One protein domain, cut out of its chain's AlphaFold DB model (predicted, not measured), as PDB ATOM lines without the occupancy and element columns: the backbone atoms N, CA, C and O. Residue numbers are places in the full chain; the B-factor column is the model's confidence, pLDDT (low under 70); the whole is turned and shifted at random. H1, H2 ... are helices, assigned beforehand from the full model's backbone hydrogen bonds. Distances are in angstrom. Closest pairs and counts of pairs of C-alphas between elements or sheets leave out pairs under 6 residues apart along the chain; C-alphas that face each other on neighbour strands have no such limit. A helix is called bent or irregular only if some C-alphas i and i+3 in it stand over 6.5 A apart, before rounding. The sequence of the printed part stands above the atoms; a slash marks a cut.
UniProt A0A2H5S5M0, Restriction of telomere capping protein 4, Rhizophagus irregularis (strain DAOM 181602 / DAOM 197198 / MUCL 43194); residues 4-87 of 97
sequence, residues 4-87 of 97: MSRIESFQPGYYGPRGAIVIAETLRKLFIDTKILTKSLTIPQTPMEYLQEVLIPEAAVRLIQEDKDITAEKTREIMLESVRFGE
ATOM      1  N   MET A   4      17.462 202.329   9.367       66.44
ATOM      2  CA  MET A   4      18.065 202.649  10.668       66.44
ATOM      3  C   MET A   4      17.649 204.036  11.169       66.44
ATOM      4  O   MET A   4      17.127 204.145  12.269       66.44
ATOM      5  N   SER A   5      17.727 205.068  10.316       67.19
ATOM      6  CA  SER A   5      17.287 206.426  10.687       67.19
ATOM      7  C   SER A   5      15.797 206.515  11.036       67.19
ATOM      8  O   SER A   5      15.384 207.394  11.785       67.19
ATOM      9  N   ARG A   6      14.970 205.610  10.492       72.56
ATOM     10  CA  ARG A   6      13.548 205.542  10.843       72.56
ATOM     11  C   ARG A   6      13.355 204.900  12.219       72.56
ATOM     12  O   ARG A   6      12.561 205.399  13.002       72.56
ATOM     13  N   ILE A   7      14.089 203.833  12.526       72.25
ATOM     14  CA  ILE A   7      14.030 203.171  13.836       72.25
ATOM     15  C   ILE A   7      14.500 204.125  14.942       72.25
ATOM     16  O   ILE A   7      13.830 204.242  15.963       72.25
ATOM     17  N   GLU A   8      15.583 204.869  14.707       76.56
ATOM     18  CA  GLU A   8      16.089 205.889  15.637       76.56
ATOM     19  C   GLU A   8      15.065 207.002  15.889       76.56
ATOM     20  O   GLU A   8      14.941 207.480  17.012       76.56
ATOM     21  N   SER A   9      14.271 207.373  14.879       76.81
ATOM     22  CA  SER A   9      13.225 208.392  15.041       76.81
ATOM     23  C   SER A   9      12.067 207.973  15.952       76.81
ATOM     24  O   SER A   9      11.309 208.836  16.389       76.81
ATOM     25  N   PHE A  10      11.949 206.677  16.263       83.50
ATOM     26  CA  PHE A  10      10.975 206.157  17.221       83.50
ATOM     27  C   PHE A  10      11.542 205.992  18.640       83.50
ATOM     28  O   PHE A  10      10.788 205.716  19.572       83.50
ATOM     29  N   GLN A  11      12.857 206.146  18.822       88.19
ATOM     30  CA  GLN A  11      13.503 206.020  20.128       88.19
ATOM     31  C   GLN A  11      13.342 207.312  20.941       88.19
ATOM     32  O   GLN A  11      13.413 208.406  20.378       88.19
ATOM     33  N   PRO A  12      13.197 207.234  22.275       94.25
ATOM     34  CA  PRO A  12      12.952 208.407  23.116       94.25
ATOM     35  C   PRO A  12      14.237 209.201  23.443       94.25
ATOM     36  O   PRO A  12      14.326 209.854  24.481       94.25
ATOM     37  N   GLY A  13      15.267 209.129  22.594       94.56
ATOM     38  CA  GLY A  13      16.574 209.753  22.824       94.56
ATOM     39  C   GLY A  13      17.257 209.279  24.109       94.56
ATOM     40  O   GLY A  13      17.277 208.081  24.398       94.56
ATOM     41  N   TYR A  14      17.803 210.208  24.903       95.62
ATOM     42  CA  TYR A  14      18.551 209.886  26.127       95.62
ATOM     43  C   TYR A  14      17.738 209.152  27.195       95.62
ATOM     44  O   TYR A  14      18.331 208.580  28.107       95.62
ATOM     45  N   TYR A  15      16.409 209.142  27.096       95.50
ATOM     46  CA  TYR A  15      15.549 208.359  27.979       95.50
ATOM     47  C   TYR A  15      15.709 206.843  27.775       95.50
ATOM     48  O   TYR A  15      15.443 206.073  28.699       95.50
ATOM     49  N   GLY A  16      16.184 206.417  26.599       94.12
ATOM     50  CA  GLY A  16      16.484 205.023  26.271       94.12
ATOM     51  C   GLY A  16      15.301 204.050  26.405       94.12
ATOM     52  O   GLY A  16      14.157 204.468  26.618       94.12
ATOM     53  N   PRO A  17      15.561 202.734  26.297       92.62
ATOM     54  CA  PRO A  17      14.537 201.692  26.404       92.62
ATOM     55  C   PRO A  17      13.694 201.773  27.683       92.62
ATOM     56  O   PRO A  17      12.467 201.699  27.622       92.62
ATOM     57  N   ARG A  18      14.319 202.022  28.841       92.62
ATOM     58  CA  ARG A  18      13.584 202.152  30.112       92.62
ATOM     59  C   ARG A  18      12.616 203.328  30.108       92.62
ATOM     60  O   ARG A  18      11.480 203.198  30.561       92.62
ATOM     61  N   GLY A  19      13.047 204.474  29.588       94.62
ATOM     62  CA  GLY A  19      12.172 205.627  29.447       94.62
ATOM     63  C   GLY A  19      11.033 205.362  28.465       94.62
ATOM     64  O   GLY A  19       9.896 205.724  28.762       94.62
ATOM     65  N   ALA A  20      11.292 204.653  27.359       93.94
ATOM     66  CA  ALA A  20      10.239 204.230  26.434       93.94
ATOM     67  C   ALA A  20       9.165 203.391  27.141       93.94
ATOM     68  O   ALA A  20       7.982 203.638  26.923       93.94
ATOM     69  N   ILE A  21       9.550 202.456  28.019       94.62
ATOM     70  CA  ILE A  21       8.605 201.630  28.791       94.62
ATOM     71  C   ILE A  21       7.739 202.502  29.704       94.62
ATOM     72  O   ILE A  21       6.512 202.398  29.672       94.62
ATOM     73  N   VAL A  22       8.347 203.409  30.474       96.69
ATOM     74  CA  VAL A  22       7.606 204.296  31.390       96.69
ATOM     75  C   VAL A  22       6.645 205.211  30.624       96.69
ATOM     76  O   VAL A  22       5.484 205.370  31.021       96.69
ATOM     77  N   ILE A  23       7.095 205.778  29.501       97.38
ATOM     78  CA  ILE A  23       6.263 206.600  28.615       97.38
ATOM     79  C   ILE A  23       5.109 205.755  28.055       97.38
ATOM     80  O   ILE A  23       3.951 206.163  28.155       97.38
ATOM     81  N   ALA A  24       5.392 204.558  27.535       96.69
ATOM     82  CA  ALA A  24       4.394 203.655  26.968       96.69
ATOM     83  C   ALA A  24       3.319 203.270  27.989       96.69
ATOM     84  O   ALA A  24       2.126 203.365  27.697       96.69
ATOM     85  N   GLU A  25       3.713 202.870  29.199       97.75
ATOM     86  CA  GLU A  25       2.777 202.500  30.259       97.75
ATOM     87  C   GLU A  25       1.895 203.671  30.686       97.75
ATOM     88  O   GLU A  25       0.693 203.496  30.910       97.75
ATOM     89  N   THR A  26       2.482 204.863  30.784       98.19
ATOM     90  CA  THR A  26       1.764 206.085  31.154       98.19
ATOM     91  C   THR A  26       0.739 206.443  30.083       98.19
ATOM     92  O   THR A  26      -0.444 206.606  30.382       98.19
ATOM     93  N   LEU A  27       1.154 206.478  28.815       97.88
ATOM     94  CA  LEU A  27       0.267 206.767  27.690       97.88
ATOM     95  C   LEU A  27      -0.813 205.693  27.523       97.88
ATOM     96  O   LEU A  27      -1.965 206.023  27.252       97.88
ATOM     97  N   ARG A  28      -0.494 204.414  27.749       97.75
ATOM     98  CA  ARG A  28      -1.477 203.323  27.707       97.75
ATOM     99  C   ARG A  28      -2.580 203.552  28.736       97.75
ATOM    100  O   ARG A  28      -3.755 203.514  28.374       97.75
ATOM    101  N   LYS A  29      -2.213 203.850  29.987       98.12
ATOM    102  CA  LYS A  29      -3.174 204.158  31.060       98.12
ATOM    103  C   LYS A  29      -4.039 205.372  30.714       98.12
ATOM    104  O   LYS A  29      -5.233 205.355  30.986       98.12
ATOM    105  N   LEU A  30      -3.460 206.403  30.097       97.50
ATOM    106  CA  LEU A  30      -4.170 207.640  29.755       97.50
ATOM    107  C   LEU A  30      -5.090 207.514  28.540       97.50
ATOM    108  O   LEU A  30      -6.143 208.147  28.529       97.50
ATOM    109  N   PHE A  31      -4.709 206.735  27.526       97.19
ATOM    110  CA  PHE A  31      -5.350 206.773  26.207       97.19
ATOM    111  C   PHE A  31      -5.993 205.453  25.776       97.19
ATOM    112  O   PHE A  31      -7.039 205.475  25.125       97.19
ATOM    113  N   ILE A  32      -5.397 204.313  26.128       96.25
ATOM    114  CA  ILE A  32      -5.913 202.989  25.759       96.25
ATOM    115  C   ILE A  32      -6.932 202.522  26.796       96.25
ATOM    116  O   ILE A  32      -8.066 202.197  26.445       96.25
ATOM    117  N   ASP A  33      -6.558 202.546  28.074       96.81
ATOM    118  CA  ASP A  33      -7.395 202.012  29.156       96.81
ATOM    119  C   ASP A  33      -8.663 202.857  29.360       96.81
ATOM    120  O   ASP A  33      -9.741 202.331  29.643       96.81
ATOM    121  N   THR A  34      -8.561 204.168  29.125       97.50
ATOM    122  CA  THR A  34      -9.686 205.122  29.133       97.50
ATOM    123  C   THR A  34     -10.536 205.069  27.862       97.50
ATOM    124  O   THR A  34     -11.588 205.706  27.808       97.50
ATOM    125  N   LYS A  35     -10.103 204.324  26.834       95.38
ATOM    126  CA  LYS A  35     -10.735 204.230  25.506       95.38
ATOM    127  C   LYS A  35     -10.859 205.570  24.767       95.38
ATOM    128  O   LYS A  35     -11.706 205.698  23.883       95.38
ATOM    129  N   ILE A  36     -10.013 206.549  25.095       96.56
ATOM    130  CA  ILE A  36      -9.931 207.822  24.364       96.56
ATOM    131  C   ILE A  36      -9.354 207.587  22.963       96.56
ATOM    132  O   ILE A  36      -9.895 208.088  21.979       96.56
ATOM    133  N   LEU A  37      -8.280 206.798  22.857       96.69
ATOM    134  CA  LEU A  37      -7.641 206.480  21.584       96.69
ATOM    135  C   LEU A  37      -8.353 205.299  20.922       96.69
ATOM    136  O   LEU A  37      -8.111 204.130  21.221       96.69
ATOM    137  N   THR A  38      -9.276 205.621  20.024       96.62
ATOM    138  CA  THR A  38     -10.110 204.643  19.321       96.62
ATOM    139  C   THR A  38      -9.569 204.342  17.929       96.62
ATOM    140  O   THR A  38      -8.883 205.160  17.323       96.62
ATOM    141  N   LYS A  39      -9.946 203.183  17.371       95.81
ATOM    142  CA  LYS A  39      -9.539 202.779  16.015       95.81
ATOM    143  C   LYS A  39      -9.866 203.839  14.962       95.81
ATOM    144  O   LYS A  39      -9.076 204.034  14.055       95.81
ATOM    145  N   SER A  40     -11.006 204.522  15.074       96.94
ATOM    146  CA  SER A  40     -11.406 205.574  14.130       96.94
ATOM    147  C   SER A  40     -10.506 206.809  14.172       96.94
ATOM    148  O   SER A  40     -10.418 207.505  13.168       96.94
ATOM    149  N   LEU A  41      -9.846 207.078  15.304       96.25
ATOM    150  CA  LEU A  41      -8.914 208.200  15.451       96.25
ATOM    151  C   LEU A  41      -7.510 207.874  14.940       96.25
ATOM    152  O   LEU A  41      -6.740 208.789  14.678       96.25
ATOM    153  N   THR A  42      -7.178 206.589  14.807       96.69
ATOM    154  CA  THR A  42      -5.814 206.147  14.492       96.69
ATOM    155  C   THR A  42      -5.649 205.591  13.090       96.69
ATOM    156  O   THR A  42      -4.545 205.199  12.741       96.69
ATOM    157  N   ILE A  43      -6.701 205.564  12.264       96.31
ATOM    158  CA  ILE A  43      -6.622 205.065  10.881       96.31
ATOM    159  C   ILE A  43      -5.465 205.760  10.134       96.31
ATOM    160  O   ILE A  43      -5.387 206.988  10.158       96.31
ATOM    161  N   PRO A  44      -4.596 205.003   9.435       95.81
ATOM    162  CA  PRO A  44      -4.703 203.568   9.123       95.81
ATOM    163  C   PRO A  44      -4.163 202.607  10.197       95.81
ATOM    164  O   PRO A  44      -4.352 201.401  10.064       95.81
ATOM    165  N   GLN A  45      -3.525 203.120  11.243       95.75
ATOM    166  CA  GLN A  45      -2.949 202.346  12.340       95.75
ATOM    167  C   GLN A  45      -4.016 201.845  13.329       95.75
ATOM    168  O   GLN A  45      -5.107 202.406  13.506       95.75
ATOM    169  N   THR A  46      -3.677 200.780  14.043       96.81
ATOM    170  CA  THR A  46      -4.334 200.412  15.296       96.81
ATOM    171  C   THR A  46      -3.984 201.422  16.400       96.81
ATOM    172  O   THR A  46      -2.938 202.068  16.339       96.81
ATOM    173  N   PRO A  47      -4.803 201.541  17.463       97.31
ATOM    174  CA  PRO A  47      -4.473 202.404  18.598       97.31
ATOM    175  C   PRO A  47      -3.114 202.110  19.232       97.31
ATOM    176  O   PRO A  47      -2.443 203.017  19.711       97.31
ATOM    177  N   MET A  48      -2.698 200.844  19.217       95.44
ATOM    178  CA  MET A  48      -1.419 200.432  19.781       95.44
ATOM    179  C   MET A  48      -0.237 200.828  18.884       95.44
ATOM    180  O   MET A  48       0.762 201.324  19.395       95.44
ATOM    181  N   GLU A  49      -0.359 200.670  17.564       95.19
ATOM    182  CA  GLU A  49       0.650 201.153  16.606       95.19
ATOM    183  C   GLU A  49       0.785 202.677  16.675       95.19
ATOM    184  O   GLU A  49       1.896 203.187  16.752       95.19
ATOM    185  N   TYR A  50      -0.330 203.409  16.760       96.06
ATOM    186  CA  TYR A  50      -0.299 204.866  16.921       96.06
ATOM    187  C   TYR A  50       0.361 205.290  18.239       96.06
ATOM    188  O   TYR A  50       1.123 206.256  18.286       96.06
ATOM    189  N   LEU A  51       0.110 204.551  19.323       95.62
ATOM    190  CA  LEU A  51       0.786 204.793  20.591       95.62
ATOM    191  C   LEU A  51       2.306 204.618  20.455       95.62
ATOM    192  O   LEU A  51       3.046 205.478  20.923       95.62
ATOM    193  N   GLN A  52       2.761 203.558  19.783       93.12
ATOM    194  CA  GLN A  52       4.188 203.249  19.633       93.12
ATOM    195  C   GLN A  52       4.916 204.162  18.643       93.12
ATOM    196  O   GLN A  52       5.995 204.657  18.946       93.12
ATOM    197  N   GLU A  53       4.333 204.395  17.471       92.81
ATOM    198  CA  GLU A  53       4.994 205.094  16.363       92.81
ATOM    199  C   GLU A  53       4.803 206.616  16.413       92.81
ATOM    200  O   GLU A  53       5.552 207.342  15.761       92.81
ATOM    201  N   VAL A  54       3.808 207.107  17.166       93.81
ATOM    202  CA  VAL A  54       3.478 208.540  17.243       93.81
ATOM    203  C   VAL A  54       3.530 209.054  18.675       93.81
ATOM    204  O   VAL A  54       4.307 209.959  18.967       93.81
ATOM    205  N   LEU A  55       2.732 208.501  19.593       96.06
ATOM    206  CA  LEU A  55       2.608 209.110  20.921       96.06
ATOM    207  C   LEU A  55       3.881 208.981  21.762       96.06
ATOM    208  O   LEU A  55       4.236 209.946  22.433       96.06
ATOM    209  N   ILE A  56       4.572 207.836  21.731       95.50
ATOM    210  CA  ILE A  56       5.833 207.664  22.471       95.50
ATOM    211  C   ILE A  56       6.905 208.658  21.979       95.50
ATOM    212  O   ILE A  56       7.418 209.403  22.819       95.50
ATOM    213  N   PRO A  57       7.224 208.754  20.669       93.44
ATOM    214  CA  PRO A  57       8.210 209.719  20.181       93.44
ATOM    215  C   PRO A  57       7.813 211.173  20.447       93.44
ATOM    216  O   PRO A  57       8.645 211.972  20.867       93.44
ATOM    217  N   GLU A  58       6.541 211.536  20.255       95.38
ATOM    218  CA  GLU A  58       6.084 212.910  20.498       95.38
ATOM    219  C   GLU A  58       6.105 213.271  21.989       95.38
ATOM    220  O   GLU A  58       6.475 214.390  22.344       95.38
ATOM    221  N   ALA A  59       5.773 212.331  22.878       96.81
ATOM    222  CA  ALA A  59       5.926 212.530  24.315       96.81
ATOM    223  C   ALA A  59       7.401 212.697  24.698       96.81
ATOM    224  O   ALA A  59       7.725 213.615  25.446       96.81
ATOM    225  N   ALA A  60       8.300 211.879  24.141       95.62
ATOM    226  CA  ALA A  60       9.735 212.015  24.374       95.62
ATOM    227  C   ALA A  60      10.257 213.391  23.935       95.62
ATOM    228  O   ALA A  60      10.949 214.050  24.706       95.62
ATOM    229  N   VAL A  61       9.856 213.884  22.754       95.19
ATOM    230  CA  VAL A  61      10.174 215.254  22.316       95.19
ATOM    231  C   VAL A  61       9.686 216.276  23.343       95.19
ATOM    232  O   VAL A  61      10.449 217.149  23.734       95.19
ATOM    233  N   ARG A  62       8.445 216.182  23.829       96.12
ATOM    234  CA  ARG A  62       7.923 217.150  24.811       96.12
ATOM    235  C   ARG A  62       8.681 217.123  26.136       96.12
ATOM    236  O   ARG A  62       8.968 218.188  26.670       96.12
ATOM    237  N   LEU A  63       9.038 215.938  26.622       96.88
ATOM    238  CA  LEU A  63       9.803 215.774  27.857       96.88
ATOM    239  C   LEU A  63      11.215 216.355  27.724       96.88
ATOM    240  O   LEU A  63      11.647 217.121  28.575       96.88
ATOM    241  N   ILE A  64      11.911 216.078  26.616       96.50
ATOM    242  CA  ILE A  64      13.239 216.662  26.363       96.50
ATOM    243  C   ILE A  64      13.150 218.186  26.234       96.50
ATOM    244  O   ILE A  64      14.032 218.910  26.699       96.50
ATOM    245  N   GLN A  65      12.091 218.678  25.591       96.38
ATOM    246  CA  GLN A  65      11.870 220.107  25.424       96.38
ATOM    247  C   GLN A  65      11.707 220.798  26.783       96.38
ATOM    248  O   GLN A  65      12.288 221.861  26.993       96.38
ATOM    249  N   GLU A  66      10.951 220.181  27.693       96.31
ATOM    250  CA  GLU A  66      10.757 220.646  29.068       96.31
ATOM    251  C   GLU A  66      12.062 220.589  29.880       96.31
ATOM    252  O   GLU A  66      12.411 221.568  30.535       96.31
ATOM    253  N   ASP A  67      12.837 219.506  29.766       96.25
ATOM    254  CA  ASP A  67      14.120 219.347  30.468       96.25
ATOM    255  C   ASP A  67      15.168 220.396  30.067       96.25
ATOM    256  O   ASP A  67      16.066 220.727  30.848       96.25
ATOM    257  N   LYS A  68      15.133 220.836  28.804       92.88
ATOM    258  CA  LYS A  68      16.173 221.679  28.198       92.88
ATOM    259  C   LYS A  68      15.761 223.133  27.997       92.88
ATOM    260  O   LYS A  68      16.650 223.937  27.737       92.88
ATOM    261  N   ASP A  69      14.475 223.457  28.112       94.69
ATOM    262  CA  ASP A  69      13.908 224.784  27.834       94.69
ATOM    263  C   ASP A  69      14.312 225.318  26.442       94.69
ATOM    264  O   ASP A  69      14.933 226.369  26.281       94.69
ATOM    265  N   ILE A  70      14.022 224.530  25.401       93.38
ATOM    266  CA  ILE A  70      14.411 224.813  24.006       93.38
ATOM    267  C   ILE A  70      13.227 224.707  23.035       93.38
ATOM    268  O   ILE A  70      12.101 224.369  23.402       93.38
ATOM    269  N   THR A  71      13.471 224.996  21.753       89.12
ATOM    270  CA  THR A  71      12.465 224.818  20.695       89.12
ATOM    271  C   THR A  71      12.299 223.347  20.305       89.12
ATOM    272  O   THR A  71      13.182 222.510  20.523       89.12
ATOM    273  N   ALA A  72      11.165 223.023  19.683       83.25
ATOM    274  CA  ALA A  72      10.855 221.664  19.245       83.25
ATOM    275  C   ALA A  72      11.845 221.146  18.184       83.25
ATOM    276  O   ALA A  72      12.202 219.968  18.192       83.25
ATOM    277  N   GLU A  73      12.335 222.015  17.298       87.75
ATOM    278  CA  GLU A  73      13.301 221.655  16.253       87.75
ATOM    279  C   GLU A  73      14.624 221.214  16.875       87.75
ATOM    280  O   GLU A  73      15.121 220.129  16.564       87.75
ATOM    281  N   LYS A  74      15.153 222.009  17.817       92.38
ATOM    282  CA  LYS A  74      16.388 221.660  18.528       92.38
ATOM    283  C   LYS A  74      16.205 220.414  19.389       92.38
ATOM    284  O   LYS A  74      17.124 219.612  19.531       92.38
ATOM    285  N   THR A  75      15.003 220.215  19.917       93.94
ATOM    286  CA  THR A  75      14.678 219.026  20.700       93.94
ATOM    287  C   THR A  75      14.766 217.743  19.881       93.94
ATOM    288  O   THR A  75      15.340 216.765  20.354       93.94
ATOM    289  N   ARG A  76      14.249 217.729  18.645       92.19
ATOM    290  CA  ARG A  76      14.337 216.538  17.783       92.19
ATOM    291  C   ARG A  76      15.777 216.185  17.425       92.19
ATOM    292  O   ARG A  76      16.104 215.005  17.370       92.19
ATOM    293  N   GLU A  77      16.628 217.188  17.220       93.25
ATOM    294  CA  GLU A  77      18.065 216.980  17.020       93.25
ATOM    295  C   GLU A  77      18.687 216.294  18.243       93.25
ATOM    296  O   GLU A  77      19.277 215.226  18.105       93.25
ATOM    297  N   ILE A  78      18.445 216.821  19.451       95.06
ATOM    298  CA  ILE A  78      18.932 216.211  20.699       95.06
ATOM    299  C   ILE A  78      18.391 214.792  20.872       95.06
ATOM    300  O   ILE A  78      19.141 213.897  21.258       95.06
ATOM    301  N   MET A  79      17.107 214.562  20.592       94.69
ATOM    302  CA  MET A  79      16.499 213.238  20.702       94.69
ATOM    303  C   MET A  79      17.236 212.224  19.821       94.69
ATOM    304  O   MET A  79      17.617 211.170  20.318       94.69
ATOM    305  N   LEU A  80      17.513 212.559  18.559       92.56
ATOM    306  CA  LEU A  80      18.225 211.674  17.630       92.56
ATOM    307  C   LEU A  80      19.697 211.475  18.020       92.56
ATOM    308  O   LEU A  80      20.182 210.346  18.057       92.56
ATOM    309  N   GLU A  81      20.410 212.551  18.357       94.12
ATOM    310  CA  GLU A  81      21.832 212.484  18.725       94.12
ATOM    311  C   GLU A  81      22.074 211.704  20.022       94.12
ATOM    312  O   GLU A  81      23.148 211.135  20.229       94.12
ATOM    313  N   SER A  82      21.068 211.648  20.897       95.06
ATOM    314  CA  SER A  82      21.173 211.016  22.209       95.06
ATOM    315  C   SER A  82      20.673 209.571  22.277       95.06
ATOM    316  O   SER A  82      20.772 208.966  23.344       95.06
ATOM    317  N   VAL A  83      20.210 208.975  21.168       92.94
ATOM    318  CA  VAL A  83      19.714 207.582  21.141       92.94
ATOM    319  C   VAL A  83      20.758 206.605  21.679       92.94
ATOM    320  O   VAL A  83      20.486 205.880  22.631       92.94
ATOM    321  N   ARG A  84      21.992 206.645  21.158       91.44
ATOM    322  CA  ARG A  84      23.066 205.739  21.605       91.44
ATOM    323  C   ARG A  84      23.423 205.911  23.081       91.44
ATOM    324  O   ARG A  84      23.816 204.952  23.739       91.44
ATOM    325  N   PHE A  85      23.319 207.137  23.599       93.62
ATOM    326  CA  PHE A  85      23.518 207.396  25.022       93.62
ATOM    327  C   PHE A  85      22.396 206.757  25.848       93.62
ATOM    328  O   PHE A  85      22.681 206.063  26.821       93.62
ATOM    329  N   GLY A  86      21.141 206.943  25.434       93.44
ATOM    330  CA  GLY A  86      19.983 206.340  26.087       93.44
ATOM    331  C   GLY A  86      20.035 204.814  26.084       93.44
ATOM    332  O   GLY A  86      19.796 204.198  27.117       93.44
ATOM    333  N   GLU A  87      20.420 204.202  24.963       91.12
ATOM    334  CA  GLU A  87      20.614 202.750  24.855       91.12
ATOM    335  C   GLU A  87      21.650 202.220  25.847       91.12
ATOM    336  O   GLU A  87      21.456 201.154  26.417       91.12
TER     337      GLU A  87
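This is residues 4 to 87 of the 97 residues of the protein "Restriction of telomere capping protein 4" of Rhizophagus irregularis (strain DAOM 181602 / DAOM 197198 / MUCL 43194) (UniProt A0A2H5S5M0). Two long helices, H4 and H2, cross as an X near Ile 56 and Ala 24 and make the core. H5 and H6 gather at the end where H2 begins, H3 sits in the turn from H2 to H4 at the other end, and H1 lies off to one side, touching no helix. The printed part has 84 residues with six named helices, H1 to H6 in order along the chain, and no named strand; the class is all helix. It is compact, with a radius of gyration of the C-alphas of 13.0 A and spans of 34 by 26 by 23 A.

Begin with H4, residues 47 to 68, and H2, residues 13 to 32, the two hubs, touching three other helices each. They touch, closest at the C-alphas of Ala 24 and Ile 56, 6.2 A apart, and run opposite ways at a steep tilt of 55 degrees. Look next at H5, residues 72 to 81, which touches residues 60 to 65 of H4 and is about perpendicular to it at 78 degrees; the closest C-alphas, of Gln 65 and Thr 75, are 5.6 A apart. H5 and H2 touch only at their ends, where the C-alphas of Gly 13 and Met 79 are 4.1 A apart. H6, residues 83 to 87, touches residues 13 to 17 of H2, with the closest C-alphas, of Gly 16 and Gly 86, 3.7 A apart. H3, residues 39 to 42, and H4 only just touch, only at the corner, with 3 pairs of C-alphas within 8 A; the closest are Lys 39 and Pro 47, 5.7 A apart. H1, residues 4 to 8, is close to but not clearly touching H5, with the C-alphas of Glu 8 and Leu 80 closest at 6.5 A, and is apart from H4. Every O i to N i+4 pair is within hydrogen-bond range in H1, H5 and H6, against 14 of 16 in H2 and 16 of 18 in H4; H3 is too short for such a pair, and its one O i to N i+3 pair is within range.

Find C-alpha 47 at (-4.473, 202.404, 18.598); from there H4 runs 29.8 A to C-alpha 68 at (16.173, 221.679, 28.198), with a kink of 35 degrees near residue 54, and is only just irregular, C-alphas 53 and 56 being 6.7 A apart. H2 runs 23.7 A from C-alpha 13 at (16.574, 209.753, 22.824), with a kink of 69 degrees near residue 20, and is irregular, C-alphas 14 and 17 being 9.1 A apart. H5 is 14.3 A long, H1 6.3 A, H6 6.2 A and H3 5.2 A.

The two C-alphas farthest apart, of Ser 40 and Phe 85, are 36.6 A apart. The printed part has no cut and no long link; the link from H2 to H3 is short, and the other four are tight. The mean pLDDT of the printed part is 93.1, and residues 4 to 5 are under 70.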